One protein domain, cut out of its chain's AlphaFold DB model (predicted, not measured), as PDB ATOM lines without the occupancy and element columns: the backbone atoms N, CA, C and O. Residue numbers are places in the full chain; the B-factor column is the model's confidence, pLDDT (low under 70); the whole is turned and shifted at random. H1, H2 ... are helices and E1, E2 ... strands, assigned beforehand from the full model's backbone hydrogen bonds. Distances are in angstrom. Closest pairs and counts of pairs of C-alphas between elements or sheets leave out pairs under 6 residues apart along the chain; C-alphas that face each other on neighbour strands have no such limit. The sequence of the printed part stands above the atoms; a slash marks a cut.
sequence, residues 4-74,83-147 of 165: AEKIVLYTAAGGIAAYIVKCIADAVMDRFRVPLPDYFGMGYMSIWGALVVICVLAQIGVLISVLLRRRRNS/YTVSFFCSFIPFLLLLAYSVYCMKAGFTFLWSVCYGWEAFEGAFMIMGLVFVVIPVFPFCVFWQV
ATOM      1  N   ALA A   4      16.686  19.885 -42.522       82.25
ATOM      2  CA  ALA A   4      17.871  19.389 -41.811       82.25
ATOM      3  C   ALA A   4      18.341  17.996 -42.282       82.25
ATOM      4  O   ALA A   4      19.531  17.774 -42.449       82.25
ATOM      5  N   GLU A   5      17.414  17.075 -42.570       81.38
ATOM      6  CA  GLU A   5      17.733  15.729 -43.082       81.38
ATOM      7  C   GLU A   5      18.398  15.795 -44.462       81.38
ATOM      8  O   GLU A   5      19.376  15.098 -44.717       81.38
ATOM      9  N   LYS A   6      17.895  16.668 -45.345       79.00
ATOM     10  CA  LYS A   6      18.511  16.897 -46.657       79.00
ATOM     11  C   LYS A   6      19.917  17.477 -46.517       79.00
ATOM     12  O   LYS A   6      20.817  17.008 -47.196       79.00
ATOM     13  N   ILE A   7      20.101  18.457 -45.626       84.88
ATOM     14  CA  ILE A   7      21.411  19.072 -45.373       84.88
ATOM     15  C   ILE A   7      22.411  18.005 -44.924       84.88
ATOM     16  O   ILE A   7      23.444  17.861 -45.561       84.88
ATOM     17  N   VAL A   8      22.073  17.189 -43.921       83.69
ATOM     18  CA  VAL A   8      22.965  16.120 -43.439       83.69
ATOM     19  C   VAL A   8      23.306  15.118 -44.548       83.69
ATOM     20  O   VAL A   8      24.467  14.740 -44.677       83.69
ATOM     21  N   LEU A   9      22.338  14.725 -45.386       81.00
ATOM     22  CA  LEU A   9      22.593  13.836 -46.527       81.00
ATOM     23  C   LEU A   9      23.570  14.446 -47.536       81.00
ATOM     24  O   LEU A   9      24.510  13.767 -47.945       81.00
ATOM     25  N   TYR A  10      23.363  15.707 -47.925       80.56
ATOM     26  CA  TYR A  10      24.219  16.386 -48.899       80.56
ATOM     27  C   TYR A  10      25.616  16.665 -48.344       80.56
ATOM     28  O   TYR A  10      26.594  16.422 -49.044       80.56
ATOM     29  N   THR A  11      25.733  17.099 -47.087       85.56
ATOM     30  CA  THR A  11      27.035  17.326 -46.444       85.56
ATOM     31  C   THR A  11      27.813  16.018 -46.308       85.56
ATOM     32  O   THR A  11      28.991  15.969 -46.648       85.56
ATOM     33  N   ALA A  12      27.153  14.934 -45.893       83.50
ATOM     34  CA  ALA A  12      27.784  13.620 -45.814       83.50
ATOM     35  C   ALA A  12      28.158  13.065 -47.201       83.50
ATOM     36  O   ALA A  12      29.224  12.479 -47.359       83.50
ATOM     37  N   ALA A  13      27.325  13.285 -48.225       78.31
ATOM     38  CA  ALA A  13      27.657  12.915 -49.604       78.31
ATOM     39  C   ALA A  13      28.881  13.687 -50.116       78.31
ATOM     40  O   ALA A  13      29.756  13.099 -50.745       78.31
ATOM     41  N   GLY A  14      28.967  14.980 -49.793       80.56
ATOM     42  CA  GLY A  14      30.129  15.813 -50.094       80.56
ATOM     43  C   GLY A  14      31.403  15.310 -49.415       80.56
ATOM     44  O   GLY A  14      32.439  15.244 -50.064       80.56
ATOM     45  N   GLY A  15      31.324  14.881 -48.151       80.81
ATOM     46  CA  GLY A  15      32.457  14.284 -47.434       80.81
ATOM     47  C   GLY A  15      32.958  12.981 -48.069       80.81
ATOM     48  O   GLY A  15      34.162  12.800 -48.237       80.81
ATOM     49  N   ILE A  16      32.040  12.110 -48.499       79.00
ATOM     50  CA  ILE A  16      32.382  10.875 -49.227       79.00
ATOM     51  C   ILE A  16      33.025  11.207 -50.581       79.00
ATOM     52  O   ILE A  16      34.056  10.639 -50.931       79.00
ATOM     53  N   ALA A  17      32.455  12.155 -51.329       77.62
ATOM     54  CA  ALA A  17      33.012  12.586 -52.609       77.62
ATOM     55  C   ALA A  17      34.413  13.200 -52.448       77.62
ATOM     56  O   ALA A  17      35.311  12.878 -53.222       77.62
ATOM     57  N   ALA A  18      34.626  14.023 -51.419       84.19
ATOM     58  CA  ALA A  18      35.925  14.621 -51.117       84.19
ATOM     59  C   ALA A  18      36.989  13.562 -50.793       84.19
ATOM     60  O   ALA A  18      38.118  13.669 -51.267       84.19
ATOM     61  N   TYR A  19      36.625  12.514 -50.048       80.81
ATOM     62  CA  TYR A  19      37.517  11.380 -49.804       80.81
ATOM     63  C   TYR A  19      37.910  10.662 -51.095       80.81
ATOM     64  O   TYR A  19      39.089  10.415 -51.323       80.81
ATOM     65  N   ILE A  20      36.935  10.373 -51.962       78.00
ATOM     66  CA  ILE A  20      37.192   9.705 -53.244       78.00
ATOM     67  C   ILE A  20      38.136  10.547 -54.106       78.00
ATOM     68  O   ILE A  20      39.123  10.027 -54.621       78.00
ATOM     69  N   VAL A  21      37.874  11.853 -54.218       82.94
ATOM     70  CA  VAL A  21      38.742  12.778 -54.960       82.94
ATOM     71  C   VAL A  21      40.142  12.814 -54.356       82.94
ATOM     72  O   VAL A  21      41.112  12.811 -55.106       82.94
ATOM     73  N   LYS A  22      40.270  12.792 -53.024       83.38
ATOM     74  CA  LYS A  22      41.571  12.746 -52.355       83.38
ATOM     75  C   LYS A  22      42.340  11.462 -52.668       83.38
ATOM     76  O   LYS A  22      43.495  11.560 -53.061       83.38
ATOM     77  N   CYS A  23      41.724  10.288 -52.548       74.19
ATOM     78  CA  CYS A  23      42.381   9.019 -52.882       74.19
ATOM     79  C   CYS A  23      42.840   8.985 -54.349       74.19
ATOM     80  O   CYS A  23      43.929   8.501 -54.642       74.19
ATOM     81  N   ILE A  24      42.043   9.550 -55.264       77.88
ATOM     82  CA  ILE A  24      42.422   9.690 -56.676       77.88
ATOM     83  C   ILE A  24      43.576  10.689 -56.838       77.88
ATOM     84  O   ILE A  24      44.513  10.414 -57.580       77.88
ATOM     85  N   ALA A  25      43.539  11.831 -56.150       84.50
ATOM     86  CA  ALA A  25      44.598  12.835 -56.209       84.50
ATOM     87  C   ALA A  25      45.927  12.299 -55.659       84.50
ATOM     88  O   ALA A  25      46.961  12.496 -56.291       84.50
ATOM     89  N   ASP A  26      45.896  11.581 -54.535       81.25
ATOM     90  CA  ASP A  26      47.071  10.935 -53.947       81.25
ATOM     91  C   ASP A  26      47.645   9.886 -54.917       81.25
ATOM     92  O   ASP A  26      48.852   9.875 -55.161       81.25
ATOM     93  N   ALA A  27      46.787   9.096 -55.576       78.44
ATOM     94  CA  ALA A  27      47.213   8.155 -56.611       78.44
ATOM     95  C   ALA A  27      47.843   8.841 -57.836       78.44
ATOM     96  O   ALA A  27      48.848   8.370 -58.369       78.44
ATOM     97  N   VAL A  28      47.286   9.973 -58.280       83.94
ATOM     98  CA  VAL A  28      47.814  10.750 -59.414       83.94
ATOM     99  C   VAL A  28      49.151  11.407 -59.066       83.94
ATOM    100  O   VAL A  28      50.083  11.346 -59.869       83.94
ATOM    101  N   MET A  29      49.274  12.010 -57.879       86.12
ATOM    102  CA  MET A  29      50.517  12.649 -57.424       86.12
ATOM    103  C   MET A  29      51.654  11.641 -57.277       86.12
ATOM    104  O   MET A  29      52.795  11.933 -57.633       86.12
ATOM    105  N   ASP A  30      51.329  10.437 -56.822       84.75
ATOM    106  CA  ASP A  30      52.281   9.346 -56.655       84.75
ATOM    107  C   ASP A  30      52.455   8.510 -57.943       84.75
ATOM    108  O   ASP A  30      53.079   7.450 -57.945       84.75
ATOM    109  N   ARG A  31      51.926   9.007 -59.076       84.12
ATOM    110  CA  ARG A  31      52.006   8.415 -60.425       84.12
ATOM    111  C   ARG A  31      51.586   6.946 -60.486       84.12
ATOM    112  O   ARG A  31      52.144   6.189 -61.278       84.12
ATOM    113  N   PHE A  32      50.612   6.553 -59.670       77.19
ATOM    114  CA  PHE A  32      50.126   5.176 -59.580       77.19
ATOM    115  C   PHE A  32      51.246   4.164 -59.284       77.19
ATOM    116  O   PHE A  32      51.248   3.057 -59.820       77.19
ATOM    117  N   ARG A  33      52.221   4.550 -58.446       76.50
ATOM    118  CA  ARG A  33      53.293   3.652 -57.980       76.50
ATOM    119  C   ARG A  33      52.754   2.426 -57.257       76.50
ATOM    120  O   ARG A  33      53.339   1.354 -57.379       76.50
ATOM    121  N   VAL A  34      51.652   2.592 -56.535       66.62
ATOM    122  CA  VAL A  34      50.835   1.487 -56.037       66.62
ATOM    123  C   VAL A  34      49.485   1.458 -56.762       66.62
ATOM    124  O   VAL A  34      49.057   2.452 -57.354       66.62
ATOM    125  N   PRO A  35      48.802   0.310 -56.793       60.31
ATOM    126  CA  PRO A  35      47.457   0.203 -57.337       60.31
ATOM    127  C   PRO A  35      46.447   1.158 -56.672       60.31
ATOM    128  O   PRO A  35      46.465   1.360 -55.461       60.31
ATOM    129  N   LEU A  36      45.494   1.691 -57.453       61.03
ATOM    130  CA  LEU A  36      44.462   2.632 -56.975       61.03
ATOM    131  C   LEU A  36      43.748   2.171 -55.674       61.03
ATOM    132  O   LEU A  36      43.587   2.990 -54.770       61.03
ATOM    133  N   PRO A  37      43.350   0.890 -55.523       59.66
ATOM    134  CA  PRO A  37      42.740   0.386 -54.291       59.66
ATOM    135  C   PRO A  37      43.603   0.499 -53.029       59.66
ATOM    136  O   PRO A  37      43.034   0.652 -51.952       59.66
ATOM    137  N   ASP A  38      44.932   0.503 -53.128       60.72
ATOM    138  CA  ASP A  38      45.810   0.639 -51.958       60.72
ATOM    139  C   ASP A  38      45.781   2.064 -51.395       60.72
ATOM    140  O   ASP A  38      45.878   2.252 -50.184       60.72
ATOM    141  N   TYR A  39      45.523   3.076 -52.230       65.25
ATOM    142  CA  TYR A  39      45.267   4.444 -51.760       65.25
ATOM    143  C   TYR A  39      43.915   4.565 -51.038       65.25
ATOM    144  O   TYR A  39      43.768   5.384 -50.129       65.25
ATOM    145  N   PHE A  40      42.933   3.726 -51.386       65.00
ATOM    146  CA  PHE A  40      41.674   3.618 -50.639       65.00
ATOM    147  C   PHE A  40      41.833   2.785 -49.356       65.00
ATOM    148  O   PHE A  40      41.215   3.120 -48.343       65.00
ATOM    149  N   GLY A  41      42.666   1.738 -49.383       56.25
ATOM    150  CA  GLY A  41      42.987   0.865 -48.251       56.25
ATOM    151  C   GLY A  41      43.837   1.563 -47.185       56.25
ATOM    152  O   GLY A  41      43.458   1.621 -46.022       56.25
ATOM    153  N   MET A  42      44.937   2.211 -47.558       56.66
ATOM    154  CA  MET A  42      45.717   3.031 -46.620       56.66
ATOM    155  C   MET A  42      44.931   4.265 -46.152       56.66
ATOM    156  O   MET A  42      45.051   4.690 -45.002       56.66
ATOM    157  N   GLY A  43      44.061   4.801 -47.015       56.84
ATOM    158  CA  GLY A  43      43.160   5.900 -46.681       56.84
ATOM    159  C   GLY A  43      42.177   5.568 -45.553       56.84
ATOM    160  O   GLY A  43      41.860   6.462 -44.761       56.84
ATOM    161  N   TYR A  44      41.744   4.306 -45.405       52.44
ATOM    162  CA  TYR A  44      40.738   3.940 -44.399       52.44
ATOM    163  C   TYR A  44      41.290   3.966 -42.962       52.44
ATOM    164  O   TYR A  44      40.571   4.351 -42.039       52.44
ATOM    165  N   MET A  45      42.565   3.604 -42.779       59.00
ATOM    166  CA  MET A  45      43.272   3.652 -41.486       59.00
ATOM    167  C   MET A  45      43.666   5.081 -41.082       59.00
ATOM    168  O   MET A  45      44.198   5.308 -39.998       59.00
ATOM    169  N   SER A  46      43.407   6.059 -41.952       70.19
ATOM    170  CA  SER A  46      43.676   7.469 -41.702       70.19
ATOM    171  C   SER A  46      42.446   8.199 -41.149       70.19
ATOM    172  O   SER A  46      41.308   7.733 -41.241       70.19
ATOM    173  N   ILE A  47      42.661   9.416 -40.645       74.62
ATOM    174  CA  ILE A  47      41.590  10.338 -40.223       74.62
ATOM    175  C   ILE A  47      40.528  10.521 -41.325       74.62
ATOM    176  O   ILE A  47      39.342  10.668 -41.032       74.62
ATOM    177  N   TRP A  48      40.930  10.453 -42.596       72.06
ATOM    178  CA  TRP A  48      40.027  10.578 -43.737       72.06
ATOM    179  C   TRP A  48      39.082   9.382 -43.885       72.06
ATOM    180  O   TRP A  48      37.900   9.569 -44.171       72.06
ATOM    181  N   GLY A  49      39.561   8.171 -43.607       68.25
ATOM    182  CA  GLY A  49      38.743   6.963 -43.562       68.25
ATOM    183  C   GLY A  49      37.684   7.008 -42.469       68.25
ATOM    184  O   GLY A  49      36.506   6.740 -42.719       68.25
ATOM    185  N   ALA A  50      38.076   7.440 -41.268       73.00
ATOM    186  CA  ALA A  50      37.145   7.636 -40.158       73.00
ATOM    187  C   ALA A  50      36.036   8.649 -40.511       73.00
ATOM    188  O   ALA A  50      34.861   8.418 -40.211       73.00
ATOM    189  N   LEU A  51      36.380   9.735 -41.213       77.75
ATOM    190  CA  LEU A  51      35.410  10.728 -41.688       77.75
ATOM    191  C   LEU A  51      34.404  10.144 -42.687       77.75
ATOM    192  O   LEU A  51      33.214  10.454 -42.600       77.75
ATOM    193  N   VAL A  52      34.838   9.271 -43.599       78.19
ATOM    194  CA  VAL A  52      33.934   8.582 -44.537       78.19
ATOM    195  C   VAL A  52      32.964   7.679 -43.802       78.19
ATOM    196  O   VAL A  52      31.766   7.720 -44.085       78.19
ATOM    197  N   VAL A  53      33.452   6.903 -42.834       74.62
ATOM    198  CA  VAL A  53      32.598   6.033 -42.016       74.62
ATOM    199  C   VAL A  53      31.533   6.865 -41.301       74.62
ATOM    200  O   VAL A  53      30.351   6.524 -41.359       74.62
ATOM    201  N   ILE A  54      31.907   8.004 -40.711       78.50
ATOM    202  CA  ILE A  54      30.954   8.928 -40.076       78.50
ATOM    203  C   ILE A  54      29.936   9.463 -41.092       78.50
ATOM    204  O   ILE A  54      28.742   9.509 -40.791       78.50
ATOM    205  N   CYS A  55      30.369   9.827 -42.301       79.50
ATOM    206  CA  CYS A  55      29.474  10.303 -43.355       79.50
ATOM    207  C   CYS A  55      28.468   9.224 -43.781       79.50
ATOM    208  O   CYS A  55      27.268   9.492 -43.856       79.50
ATOM    209  N   VAL A  56      28.926   7.991 -43.994       76.69
ATOM    210  CA  VAL A  56      28.064   6.849 -44.331       76.69
ATOM    211  C   VAL A  56      27.060   6.594 -43.202       76.69
ATOM    212  O   VAL A  56      25.856   6.515 -43.454       76.69
ATOM    213  N   LEU A  57      27.511   6.571 -41.944       76.44
ATOM    214  CA  LEU A  57      26.637   6.425 -40.776       76.44
ATOM    215  C   LEU A  57      25.611   7.561 -40.660       76.44
ATOM    216  O   LEU A  57      24.448   7.307 -40.336       76.44
ATOM    217  N   ALA A  58      25.996   8.800 -40.971       78.69
ATOM    218  CA  ALA A  58      25.094   9.948 -40.974       78.69
ATOM    219  C   ALA A  58      24.008   9.820 -42.054       78.69
ATOM    220  O   ALA A  58      22.827  10.056 -41.773       78.69
ATOM    221  N   GLN A  59      24.368   9.390 -43.270       77.00
ATOM    222  CA  GLN A  59      23.397   9.150 -44.341       77.00
ATOM    223  C   GLN A  59      22.413   8.042 -43.972       77.00
ATOM    224  O   GLN A  59      21.199   8.221 -44.125       77.00
ATOM    225  N   ILE A  60      22.919   6.932 -43.424       75.25
ATOM    226  CA  ILE A  60      22.085   5.857 -42.890       75.25
ATOM    227  C   ILE A  60      21.134   6.446 -41.848       75.25
ATOM    228  O   ILE A  60      19.924   6.395 -42.045       75.25
ATOM    229  N   GLY A  61      21.640   7.089 -40.792       75.75
ATOM    230  CA  GLY A  61      20.832   7.638 -39.698       75.75
ATOM    231  C   GLY A  61      19.692   8.555 -40.160       75.75
ATOM    232  O   GLY A  61      18.566   8.479 -39.644       75.75
ATOM    233  N   VAL A  62      19.926   9.374 -41.190       79.81
ATOM    234  CA  VAL A  62      18.874  10.193 -41.804       79.81
ATOM    235  C   VAL A  62      17.828   9.335 -42.516       79.81
ATOM    236  O   VAL A  62      16.628   9.513 -42.280       79.81
ATOM    237  N   LEU A  63      18.248   8.396 -43.364       76.94
ATOM    238  CA  LEU A  63      17.336   7.495 -44.078       76.94
ATOM    239  C   LEU A  63      16.484   6.676 -43.098       76.94
ATOM    240  O   LEU A  63      15.267   6.566 -43.277       76.94
ATOM    241  N   ILE A  64      17.091   6.203 -42.005       70.81
ATOM    242  CA  ILE A  64      16.414   5.535 -40.888       70.81
ATOM    243  C   ILE A  64      15.307   6.416 -40.313       70.81
ATOM    244  O   ILE A  64      14.155   5.988 -40.189       70.81
ATOM    245  N   SER A  65      15.648   7.656 -39.968       76.31
ATOM    246  CA  SER A  65      14.725   8.611 -39.349       76.31
ATOM    247  C   SER A  65      13.525   8.895 -40.256       76.31
ATOM    248  O   SER A  65      12.373   8.949 -39.806       76.31
ATOM    249  N   VAL A  66      13.770   9.000 -41.564       78.94
ATOM    250  CA  VAL A  66      12.732   9.192 -42.582       78.94
ATOM    251  C   VAL A  66      11.823   7.969 -42.693       78.94
ATOM    252  O   VAL A  66      10.596   8.129 -42.701       78.94
ATOM    253  N   LEU A  67      12.397   6.765 -42.758       73.06
ATOM    254  CA  LEU A  67      11.656   5.505 -42.866       73.06
ATOM    255  C   LEU A  67      10.799   5.238 -41.625       73.06
ATOM    256  O   LEU A  67       9.613   4.912 -41.751       73.06
ATOM    257  N   LEU A  68      11.358   5.435 -40.428       71.62
ATOM    258  CA  LEU A  68      10.636   5.298 -39.162       71.62
ATOM    259  C   LEU A  68       9.446   6.256 -39.089       71.62
ATOM    260  O   LEU A  68       8.345   5.834 -38.723       71.62
ATOM    261  N   ARG A  69       9.638   7.519 -39.487       76.81
ATOM    262  CA  ARG A  69       8.567   8.524 -39.504       76.81
ATOM    263  C   ARG A  69       7.471   8.179 -40.508       76.81
ATOM    264  O   ARG A  69       6.299   8.231 -40.147       76.81
ATOM    265  N   ARG A  70       7.829   7.797 -41.742       75.69
ATOM    266  CA  ARG A  70       6.846   7.382 -42.762       75.69
ATOM    267  C   ARG A  70       5.991   6.216 -42.270       75.69
ATOM    268  O   ARG A  70       4.784   6.229 -42.475       75.69
ATOM    269  N   ARG A  71       6.590   5.251 -41.565       64.94
ATOM    270  CA  ARG A  71       5.854   4.107 -41.006       64.94
ATOM    271  C   ARG A  71       5.001   4.441 -39.790       64.94
ATOM    272  O   ARG A  71       3.928   3.867 -39.655       64.94
ATOM    273  N   ARG A  72       5.443   5.347 -38.911       69.00
ATOM    274  CA  ARG A  72       4.598   5.829 -37.802       69.00
ATOM    275  C   ARG A  72       3.298   6.428 -38.340       69.00
ATOM    276  O   ARG A  72       2.240   6.170 -37.790       69.00
ATOM    277  N   ASN A  73       3.392   7.156 -39.448       72.44
ATOM    278  CA  ASN A  73       2.242   7.792 -40.078       72.44
ATOM    279  C   ASN A  73       1.367   6.812 -40.882       72.44
ATOM    280  O   ASN A  73       0.261   7.176 -41.251       72.44
ATOM    281  N   SER A  74       1.833   5.588 -41.167       70.31
ATOM    282  CA  SER A  74       1.106   4.643 -42.025       70.31
ATOM    283  C   SER A  74       0.207   3.652 -41.277       70.31
ATOM    284  O   SER A  74      -0.387   2.805 -41.931       70.31
ATOM    285  N   TYR A  83       8.671  -9.141 -42.298       73.12
ATOM    286  CA  TYR A  83       9.741  -8.454 -41.556       73.12
ATOM    287  C   TYR A  83      10.693  -9.442 -40.902       73.12
ATOM    288  O   TYR A  83      11.894  -9.208 -40.882       73.12
ATOM    289  N   THR A  84      10.156 -10.540 -40.380       76.56
ATOM    290  CA  THR A  84      10.961 -11.616 -39.808       76.56
ATOM    291  C   THR A  84      11.829 -12.253 -40.888       76.56
ATOM    292  O   THR A  84      13.031 -12.393 -40.697       76.56
ATOM    293  N   VAL A  85      11.250 -12.559 -42.053       79.38
ATOM    294  CA  VAL A  85      11.999 -13.117 -43.191       79.38
ATOM    295  C   VAL A  85      13.086 -12.148 -43.654       79.38
ATOM    296  O   VAL A  85      14.247 -12.525 -43.728       79.38
ATOM    297  N   SER A  86      12.749 -10.874 -43.875       77.00
ATOM    298  CA  SER A  86      13.744  -9.871 -44.287       77.00
ATOM    299  C   SER A  86      14.827  -9.611 -43.231       77.00
ATOM    300  O   SER A  86      15.960  -9.305 -43.596       77.00
ATOM    301  N   PHE A  87      14.522  -9.757 -41.937       84.00
ATOM    302  CA  PHE A  87      15.534  -9.737 -40.878       84.00
ATOM    303  C   PHE A  87      16.552 -10.861 -41.070       84.00
ATOM    304  O   PHE A  87      17.746 -10.582 -41.101       84.00
ATOM    305  N   PHE A  88      16.115 -12.099 -41.295       80.94
ATOM    306  CA  PHE A  88      17.041 -13.195 -41.589       80.94
ATOM    307  C   PHE A  88      17.789 -12.985 -42.912       80.94
ATOM    308  O   PHE A  88      19.003 -13.169 -42.962       80.94
ATOM    309  N   CYS A  89      17.111 -12.493 -43.955       80.75
ATOM    310  CA  CYS A  89      17.755 -12.186 -45.233       80.75
ATOM    311  C   CYS A  89      18.858 -11.126 -45.113       80.75
ATOM    312  O   CYS A  89      19.816 -11.165 -45.878       80.75
ATOM    313  N   SER A  90      18.777 -10.209 -44.147       84.44
ATOM    314  CA  SER A  90      19.823  -9.198 -43.937       84.44
ATOM    315  C   SER A  90      21.169  -9.776 -43.470       84.44
ATOM    316  O   SER A  90      22.184  -9.100 -43.570       84.44
ATOM    317  N   PHE A  91      21.219 -11.025 -42.993       83.50
ATOM    318  CA  PHE A  91      22.482 -11.697 -42.661       83.50
ATOM    319  C   PHE A  91      23.148 -12.347 -43.877       83.50
ATOM    320  O   PHE A  91      24.342 -12.637 -43.827       83.50
ATOM    321  N   ILE A  92      22.409 -12.553 -44.973       82.31
ATOM    322  CA  ILE A  92      22.905 -13.245 -46.170       82.31
ATOM    323  C   ILE A  92      24.176 -12.585 -46.717       82.31
ATOM    324  O   ILE A  92      25.142 -13.313 -46.923       82.31
ATOM    325  N   PRO A  93      24.260 -11.252 -46.894       82.50
ATOM    326  CA  PRO A  93      25.479 -10.642 -47.426       82.50
ATOM    327  C   PRO A  93      26.710 -10.906 -46.556       82.50
ATOM    328  O   PRO A  93      27.803 -11.106 -47.076       82.50
ATOM    329  N   PHE A  94      26.541 -10.939 -45.232       84.44
ATOM    330  CA  PHE A  94      27.638 -11.206 -44.304       84.44
ATOM    331  C   PHE A  94      28.065 -12.677 -44.347       84.44
ATOM    332  O   PHE A  94      29.256 -12.976 -44.391       84.44
ATOM    333  N   LEU A  95      27.100 -13.598 -44.402       84.50
ATOM    334  CA  LEU A  95      27.378 -15.028 -44.552       84.50
ATOM    335  C   LEU A  95      28.053 -15.340 -45.890       84.50
ATOM    336  O   LEU A  95      28.981 -16.141 -45.926       84.50
ATOM    337  N   LEU A  96      27.626 -14.687 -46.973       83.81
ATOM    338  CA  LEU A  96      28.262 -14.807 -48.284       83.81
ATOM    339  C   LEU A  96      29.687 -14.252 -48.269       83.81
ATOM    340  O   LEU A  96      30.573 -14.890 -48.829       83.81
ATOM    341  N   LEU A  97      29.929 -13.120 -47.596       85.94
ATOM    342  CA  LEU A  97      31.281 -12.587 -47.418       85.94
ATOM    343  C   LEU A  97      32.179 -13.581 -46.677       85.94
ATOM    344  O   LEU A  97      33.287 -13.862 -47.130       85.94
ATOM    345  N   LEU A  98      31.708 -14.128 -45.555       86.38
ATOM    346  CA  LEU A  98      32.456 -15.121 -44.786       86.38
ATOM    347  C   LEU A  98      32.729 -16.379 -45.613       86.38
ATOM    348  O   LEU A  98      33.869 -16.829 -45.673       86.38
ATOM    349  N   ALA A  99      31.711 -16.921 -46.284       82.12
ATOM    350  CA  ALA A  99      31.856 -18.105 -47.126       82.12
ATOM    351  C   ALA A  99      32.852 -17.872 -48.270       82.12
ATOM    352  O   ALA A  99      33.703 -18.722 -48.522       82.12
ATOM    353  N   TYR A 100      32.788 -16.706 -48.917       83.69
ATOM    354  CA  TYR A 100      33.741 -16.306 -49.947       83.69
ATOM    355  C   TYR A 100      35.164 -16.187 -49.389       83.69
ATOM    356  O   TYR A 100      36.099 -16.722 -49.973       83.69
ATOM    357  N   SER A 101      35.325 -15.577 -48.215       84.56
ATOM    358  CA  SER A 101      36.632 -15.424 -47.567       84.56
ATOM    359  C   SER A 101      37.242 -16.783 -47.197       84.56
ATOM    360  O   SER A 101      38.424 -17.019 -47.438       84.56
ATOM    361  N   VAL A 102      36.433 -17.723 -46.688       89.94
ATOM    362  CA  VAL A 102      36.865 -19.110 -46.419       89.94
ATOM    363  C   VAL A 102      37.226 -19.840 -47.712       89.94
ATOM    364  O   VAL A 102      38.223 -20.557 -47.759       89.94
ATOM    365  N   TYR A 103      36.441 -19.658 -48.772       87.38
ATOM    366  CA  TYR A 103      36.742 -20.229 -50.083       87.38
ATOM    367  C   TYR A 103      38.097 -19.732 -50.613       87.38
ATOM    368  O   TYR A 103      38.926 -20.538 -51.047       87.38
ATOM    369  N   CYS A 104      38.368 -18.432 -50.482       84.69
ATOM    370  CA  CYS A 104      39.629 -17.807 -50.870       84.69
ATOM    371  C   CYS A 104      40.853 -18.361 -50.128       84.69
ATOM    372  O   CYS A 104      41.936 -18.385 -50.708       84.69
ATOM    373  N   MET A 105      40.704 -18.897 -48.910       88.06
ATOM    374  CA  MET A 105      41.814 -19.568 -48.208       88.06
ATOM    375  C   MET A 105      42.411 -20.722 -49.013       88.06
ATOM    376  O   MET A 105      43.619 -20.952 -48.957       88.06
ATOM    377  N   LYS A 106      41.562 -21.464 -49.737       87.38
ATOM    378  CA  LYS A 106      41.962 -22.632 -50.536       87.38
ATOM    379  C   LYS A 106      42.165 -22.290 -52.006       87.38
ATOM    380  O   LYS A 106      43.118 -22.765 -52.609       87.38
ATOM    381  N   ALA A 107      41.264 -21.495 -52.579       84.44
ATOM    382  CA  ALA A 107      41.289 -21.146 -53.999       84.44
ATOM    383  C   ALA A 107      42.294 -20.030 -54.334       84.44
ATOM    384  O   ALA A 107      42.584 -19.798 -55.504       84.44
ATOM    385  N   GLY A 108      42.834 -19.367 -53.310       81.50
ATOM    386  CA  GLY A 108      43.629 -18.161 -53.448       81.50
ATOM    387  C   GLY A 108      42.735 -16.928 -53.557       81.50
ATOM    388  O   GLY A 108      41.692 -16.935 -54.216       81.50
ATOM    389  N   PHE A 109      43.140 -15.849 -52.899       85.06
ATOM    390  CA  PHE A 109      42.577 -14.526 -53.128       85.06
ATOM    391  C   PHE A 109      43.516 -13.779 -54.063       85.06
ATOM    392  O   PHE A 109      44.663 -13.516 -53.710       85.06
ATOM    393  N   THR A 110      43.036 -13.469 -55.266       80.56
ATOM    394  CA  THR A 110      43.798 -12.645 -56.204       80.56
ATOM    395  C   THR A 110      43.365 -11.206 -56.053       80.56
ATOM    396  O   THR A 110      42.198 -10.876 -56.270       80.56
ATOM    397  N   PHE A 111      44.317 -10.345 -55.733       71.00
ATOM    398  CA  PHE A 111      44.085  -8.917 -55.684       71.00
ATOM    399  C   PHE A 111      45.291  -8.208 -56.276       71.00
ATOM    400  O   PHE A 111      46.409  -8.388 -55.814       71.00
ATOM    401  N   LEU A 112      45.047  -7.440 -57.344       55.78
ATOM    402  CA  LEU A 112      46.017  -6.524 -57.954       55.78
ATOM    403  C   LEU A 112      47.404  -7.148 -58.152       55.78
ATOM    404  O   LEU A 112      48.410  -6.611 -57.703       55.78
ATOM    405  N   TRP A 113      47.428  -8.260 -58.892       62.62
ATOM    406  CA  TRP A 113      48.632  -8.960 -59.365       62.62
ATOM    407  C   TRP A 113      49.343  -9.864 -58.352       62.62
ATOM    408  O   TRP A 113      50.264 -10.572 -58.754       62.62
ATOM    409  N   SER A 114      48.895  -9.930 -57.095       69.62
ATOM    410  CA  SER A 114      49.348 -10.952 -56.144       69.62
ATOM    411  C   SER A 114      48.236 -11.943 -55.814       69.62
ATOM    412  O   SER A 114      47.055 -11.591 -55.737       69.62
ATOM    413  N   VAL A 115      48.626 -13.200 -55.604       86.31
ATOM    414  CA  VAL A 115      47.734 -14.253 -55.114       86.31
ATOM    415  C   VAL A 115      48.172 -14.623 -53.710       86.31
ATOM    416  O   VAL A 115      49.288 -15.098 -53.511       86.31
ATOM    417  N   CYS A 116      47.286 -14.404 -52.748       82.50
ATOM    418  CA  CYS A 116      47.497 -14.800 -51.362       82.50
ATOM    419  C   CYS A 116      46.745 -16.109 -51.101       82.50
ATOM    420  O   CYS A 116      45.694 -16.351 -51.697       82.50
ATOM    421  N   TYR A 117      47.245 -16.936 -50.181       89.50
ATOM    422  CA  TYR A 117      46.610 -18.193 -49.762       89.50
ATOM    423  C   TYR A 117      46.467 -18.253 -48.240       89.50
ATOM    424  O   TYR A 117      47.003 -17.417 -47.512       89.50
ATOM    425  N   GLY A 118      45.737 -19.252 -47.739       88.44
ATOM    426  CA  GLY A 118      45.604 -19.474 -46.303       88.44
ATOM    427  C   GLY A 118      44.909 -18.311 -45.595       88.44
ATOM    428  O   GLY A 118      43.944 -17.748 -46.107       88.44
ATOM    429  N   TRP A 119      45.373 -17.970 -44.394       85.31
ATOM    430  CA  TRP A 119      44.742 -16.936 -43.571       85.31
ATOM    431  C   TRP A 119      44.838 -15.528 -44.177       85.31
ATOM    432  O   TRP A 119      43.874 -14.772 -44.120       85.31
ATOM    433  N   GLU A 120      45.944 -15.200 -44.843       78.62
ATOM    434  CA  GLU A 120      46.120 -13.901 -45.508       78.62
ATOM    435  C   GLU A 120      45.097 -13.692 -46.633       78.62
ATOM    436  O   GLU A 120      44.568 -12.596 -46.815       78.62
ATOM    437  N   ALA A 121      44.746 -14.763 -47.354       81.88
ATOM    438  CA  ALA A 121      43.687 -14.726 -48.361       81.88
ATOM    439  C   ALA A 121      42.300 -14.503 -47.751       81.88
ATOM    440  O   ALA A 121      41.477 -13.809 -48.347       81.88
ATOM    441  N   PHE A 122      42.038 -15.081 -46.574       87.75
ATOM    442  CA  PHE A 122      40.798 -14.846 -45.838       87.75
ATOM    443  C   PHE A 122      40.686 -13.384 -45.428       87.75
ATOM    444  O   PHE A 122      39.676 -12.744 -45.711       87.75
ATOM    445  N   GLU A 123      41.721 -12.859 -44.773       81.06
ATOM    446  CA  GLU A 123      41.736 -11.490 -44.271       81.06
ATOM    447  C   GLU A 123      41.629 -10.482 -45.418       81.06
ATOM    448  O   GLU A 123      40.777  -9.593 -45.374       81.06
ATOM    449  N   GLY A 124      42.405 -10.680 -46.489       74.75
ATOM    450  CA  GLY A 124      42.348  -9.854 -47.692       74.75
ATOM    451  C   GLY A 124      40.967  -9.871 -48.348       74.75
ATOM    452  O   GLY A 124      40.389  -8.813 -48.593       74.75
ATOM    453  N   ALA A 125      40.388 -11.055 -48.571       83.19
ATOM    454  CA  ALA A 125      39.050 -11.175 -49.145       83.19
ATOM    455  C   ALA A 125      37.985 -10.530 -48.248       83.19
ATOM    456  O   ALA A 125      37.135  -9.786 -48.742       83.19
ATOM    457  N   PHE A 126      38.049 -10.762 -46.937       82.19
ATOM    458  CA  PHE A 126      37.094 -10.221 -45.975       82.19
ATOM    459  C   PHE A 126      37.154  -8.692 -45.916       82.19
ATOM    460  O   PHE A 126      36.115  -8.032 -45.968       82.19
ATOM    461  N   MET A 127      38.359  -8.124 -45.858       79.00
ATOM    462  CA  MET A 127      38.583  -6.680 -45.811       79.00
ATOM    463  C   MET A 127      38.158  -6.000 -47.112       79.00
ATOM    464  O   MET A 127      37.371  -5.055 -47.083       79.00
ATOM    465  N   ILE A 128      38.627  -6.496 -48.258       78.56
ATOM    466  CA  ILE A 128      38.371  -5.870 -49.558       78.56
ATOM    467  C   ILE A 128      36.904  -6.024 -49.962       78.56
ATOM    468  O   ILE A 128      36.244  -5.037 -50.287       78.56
ATOM    469  N   MET A 129      36.349  -7.236 -49.902       78.62
ATOM    470  CA  MET A 129      34.947  -7.451 -50.275       78.62
ATOM    471  C   MET A 129      33.988  -6.886 -49.224       78.62
ATOM    472  O   MET A 129      32.918  -6.383 -49.572       78.62
ATOM    473  N   GLY A 130      34.383  -6.884 -47.949       74.06
ATOM    474  CA  GLY A 130      33.660  -6.180 -46.894       74.06
ATOM    475  C   GLY A 130      33.606  -4.676 -47.143       74.06
ATOM    476  O   GLY A 130      32.532  -4.085 -47.032       74.06
ATOM    477  N   LEU A 131      34.713  -4.065 -47.573       66.81
ATOM    478  CA  LEU A 131      34.754  -2.661 -47.975       66.81
ATOM    479  C   LEU A 131      33.845  -2.395 -49.179       66.81
ATOM    480  O   LEU A 131      33.078  -1.433 -49.156       66.81
ATOM    481  N   VAL A 132      33.853  -3.265 -50.192       73.50
ATOM    482  CA  VAL A 132      32.926  -3.171 -51.335       73.50
ATOM    483  C   VAL A 132      31.468  -3.178 -50.858       73.50
ATOM    484  O   VAL A 132      30.670  -2.375 -51.338       73.50
ATOM    485  N   PHE A 133      31.126  -4.001 -49.863       69.31
ATOM    486  CA  PHE A 133      29.792  -4.046 -49.247       69.31
ATOM    487  C   PHE A 133      29.482  -2.906 -48.264       69.31
ATOM    488  O   PHE A 133      28.340  -2.789 -47.805       69.31
ATOM    489  N   VAL A 134      30.457  -2.058 -47.937       64.38
ATOM    490  CA  VAL A 134      30.247  -0.801 -47.206       64.38
ATOM    491  C   VAL A 134      30.102   0.372 -48.176       64.38
ATOM    492  O   VAL A 134      29.219   1.208 -47.979       64.38
ATOM    493  N   VAL A 135      30.918   0.415 -49.235       59.06
ATOM    494  CA  VAL A 135      30.880   1.443 -50.291       59.06
ATOM    495  C   VAL A 135      29.603   1.324 -51.121       59.06
ATOM    496  O   VAL A 135      28.881   2.305 -51.287       59.06
ATOM    497  N   ILE A 136      29.282   0.120 -51.599       66.56
ATOM    498  CA  ILE A 136      27.924  -0.223 -52.017       66.56
ATOM    499  C   ILE A 136      27.212  -0.530 -50.706       66.56
ATOM    500  O   ILE A 136      27.574  -1.532 -50.107       66.56
ATOM    501  N   PRO A 137      26.263   0.287 -50.216       66.81
ATOM    502  CA  PRO A 137      25.838   0.304 -48.810       66.81
ATOM    503  C   PRO A 137      24.964  -0.903 -48.406       66.81
ATOM    504  O   PRO A 137      23.904  -0.754 -47.797       66.81
ATOM    505  N   VAL A 138      25.396  -2.117 -48.734       72.44
ATOM    506  CA  VAL A 138      24.735  -3.392 -48.473       72.44
ATOM    507  C   VAL A 138      24.808  -3.699 -46.983       72.44
ATOM    508  O   VAL A 138      23.771  -3.892 -46.352       72.44
ATOM    509  N   PHE A 139      26.003  -3.671 -46.387       74.81
ATOM    510  CA  PHE A 139      26.203  -3.874 -44.949       74.81
ATOM    511  C   PHE A 139      25.584  -2.770 -44.093       74.81
ATOM    512  O   PHE A 139      24.779  -3.105 -43.222       74.81
ATOM    513  N   PRO A 140      25.843  -1.478 -44.368       73.88
ATOM    514  CA  PRO A 140      25.060  -0.362 -43.849       73.88
ATOM    515  C   PRO A 140      23.550  -0.614 -43.768       73.88
ATOM    516  O   PRO A 140      22.929  -0.438 -42.716       73.88
ATOM    517  N   PHE A 141      22.950  -1.055 -44.874       75.50
ATOM    518  CA  PHE A 141      21.517  -1.297 -44.959       75.50
ATOM    519  C   PHE A 141      21.080  -2.536 -44.169       75.50
ATOM    520  O   PHE A 141      20.046  -2.511 -43.500       75.50
ATOM    521  N   CYS A 142      21.871  -3.606 -44.211       81.44
ATOM    522  CA  CYS A 142      21.592  -4.847 -43.500       81.44
ATOM    523  C   CYS A 142      21.658  -4.661 -41.981       81.44
ATOM    524  O   CYS A 142      20.692  -4.982 -41.291       81.44
ATOM    525  N   VAL A 143      22.733  -4.054 -41.470       79.81
ATOM    526  CA  VAL A 143      22.888  -3.719 -40.044       79.81
ATOM    527  C   VAL A 143      21.759  -2.799 -39.591       79.81
ATOM    528  O   VAL A 143      21.157  -3.015 -38.537       79.81
ATOM    529  N   PHE A 144      21.396  -1.811 -40.414       78.81
ATOM    530  CA  PHE A 144      20.226  -0.992 -40.130       78.81
ATOM    531  C   PHE A 144      18.964  -1.847 -39.980       78.81
ATOM    532  O   PHE A 144      18.243  -1.712 -38.985       78.81
ATOM    533  N   TRP A 145      18.673  -2.706 -40.953       80.31
ATOM    534  CA  TRP A 145      17.466  -3.520 -40.935       80.31
ATOM    535  C   TRP A 145      17.409  -4.438 -39.707       80.31
ATOM    536  O   TRP A 145      16.346  -4.592 -39.097       80.31
ATOM    537  N   GLN A 146      18.562  -4.962 -39.284       84.75
ATOM    538  CA  GLN A 146      18.707  -5.757 -38.066       84.75
ATOM    539  C   GLN A 146      18.346  -4.957 -36.816       84.75
ATOM    540  O   GLN A 146      17.436  -5.344 -36.075       84.75
ATOM    541  N   VAL A 147      18.991  -3.805 -36.606       81.44
ATOM    542  CA  VAL A 147      18.714  -2.924 -35.459       81.44
ATOM    543  C   VAL A 147      17.252  -2.472 -35.469       81.44
ATOM    544  O   VAL A 147      16.578  -2.487 -34.436       81.44
TER     545      VAL A 147
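What this domain is: This is residues 4 to 74 and 83 to 147 of the 165 residues of an uncharacterized protein of Ruminococcus flavefaciens (UniProt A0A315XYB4). The model is a flat slab of two antiparallel helix pairs, H1 with H3 and H5 with H6, bridged by the short helix H7, which packs on H3 and meets the beginning of H5 end to end. H2 packs on the last part of H1, a small hairpin of E1 and E2 joins H5 to H6 at one end of their pair, H4 lies before the other end of H5, and residues 67 to 74 stick out at the end of H3. The printed part has 136 residues, with seven named helices and two named strands in the order H1, H2, H3, H4, H5, E1, E2, H6, H7; it is mostly helix, and its one sheet, E1 - E2, is antiparallel. It is only just loose, close to compact, with a radius of gyration of the C-alphas of 17.6 A, and spans 53 by 38 by 16 A.

Where its parts are: H1, residues 4 to 29, begins with C-alpha 4 at (17.871, 19.389, -41.811) and is 36.8 A long from first to last C-alpha. H2 is residues 36 to 44, and H3, residues 47 to 72, is 37.3 A long, ending with C-alpha 72 at (4.598, 5.829, -37.802). After the cut come H4, residues 83 to 89, and H5, residues 92 to 107, 21.5 A long. E1 is residues 109 to 111 and E2 residues 114 to 116. H6, residues 118 to 135, is 25.9 A long, and H7, residues 138 to 147, ends with C-alpha 147 at (18.714, -2.924, -35.459).

How they stand to each other: H1 and H3 touch at a shallow tilt of 27 degrees, opposite ways, with the C-alphas of Ala 12 and Cys 55 closest at 4.5 A. With residues 20 to 27 alone, H1 touches H2 at a steep tilt of 54 degrees; the closest C-alphas are those of Cys 23 and Tyr 39, 5.5 A apart. H3 touches H7 with residues 56 to 64 alone, the C-alphas of Ile 60 and Pro 140 being closest at 7.0 A. H5 and H6 touch at a shallow tilt of 32 degrees, only just short of steep, opposite ways; the closest C-alphas are those of Met 105 and Gly 118, 4.2 A apart. H5 and H7 only just touch, with 3 pairs of C-alphas within 8 A, and only at their ends. H4 and H7 are close but not clearly touching, with the C-alphas of Phe 87 and Gln 146 closest at 5.8 A. H3 and H6 are near each other, while H1 and H5 are apart. In the hairpin of E1 and E2, N 109 and O 116 are 2.9 A apart and N 111 and O 114 3.0 A, within hydrogen-bond range. Every O i to N i+4 pair is within hydrogen-bond range in H1, H3, H4, H6 and H7; in H2 it is 4 of 5 and in H5 11 of 12.

The domain as a whole: The two C-alphas farthest apart, those of Arg 33 and Ser 74, are 54.6 A apart. Residues 75 to 82 are not printed, and C-alphas 74 and 83 are 15.7 A apart across this cut. Of the links that are printed whole, none is long. Mean pLDDT of the printed part is 77.0; 24 residues are under 70, among them residues 34 to 45 and 133 to 137.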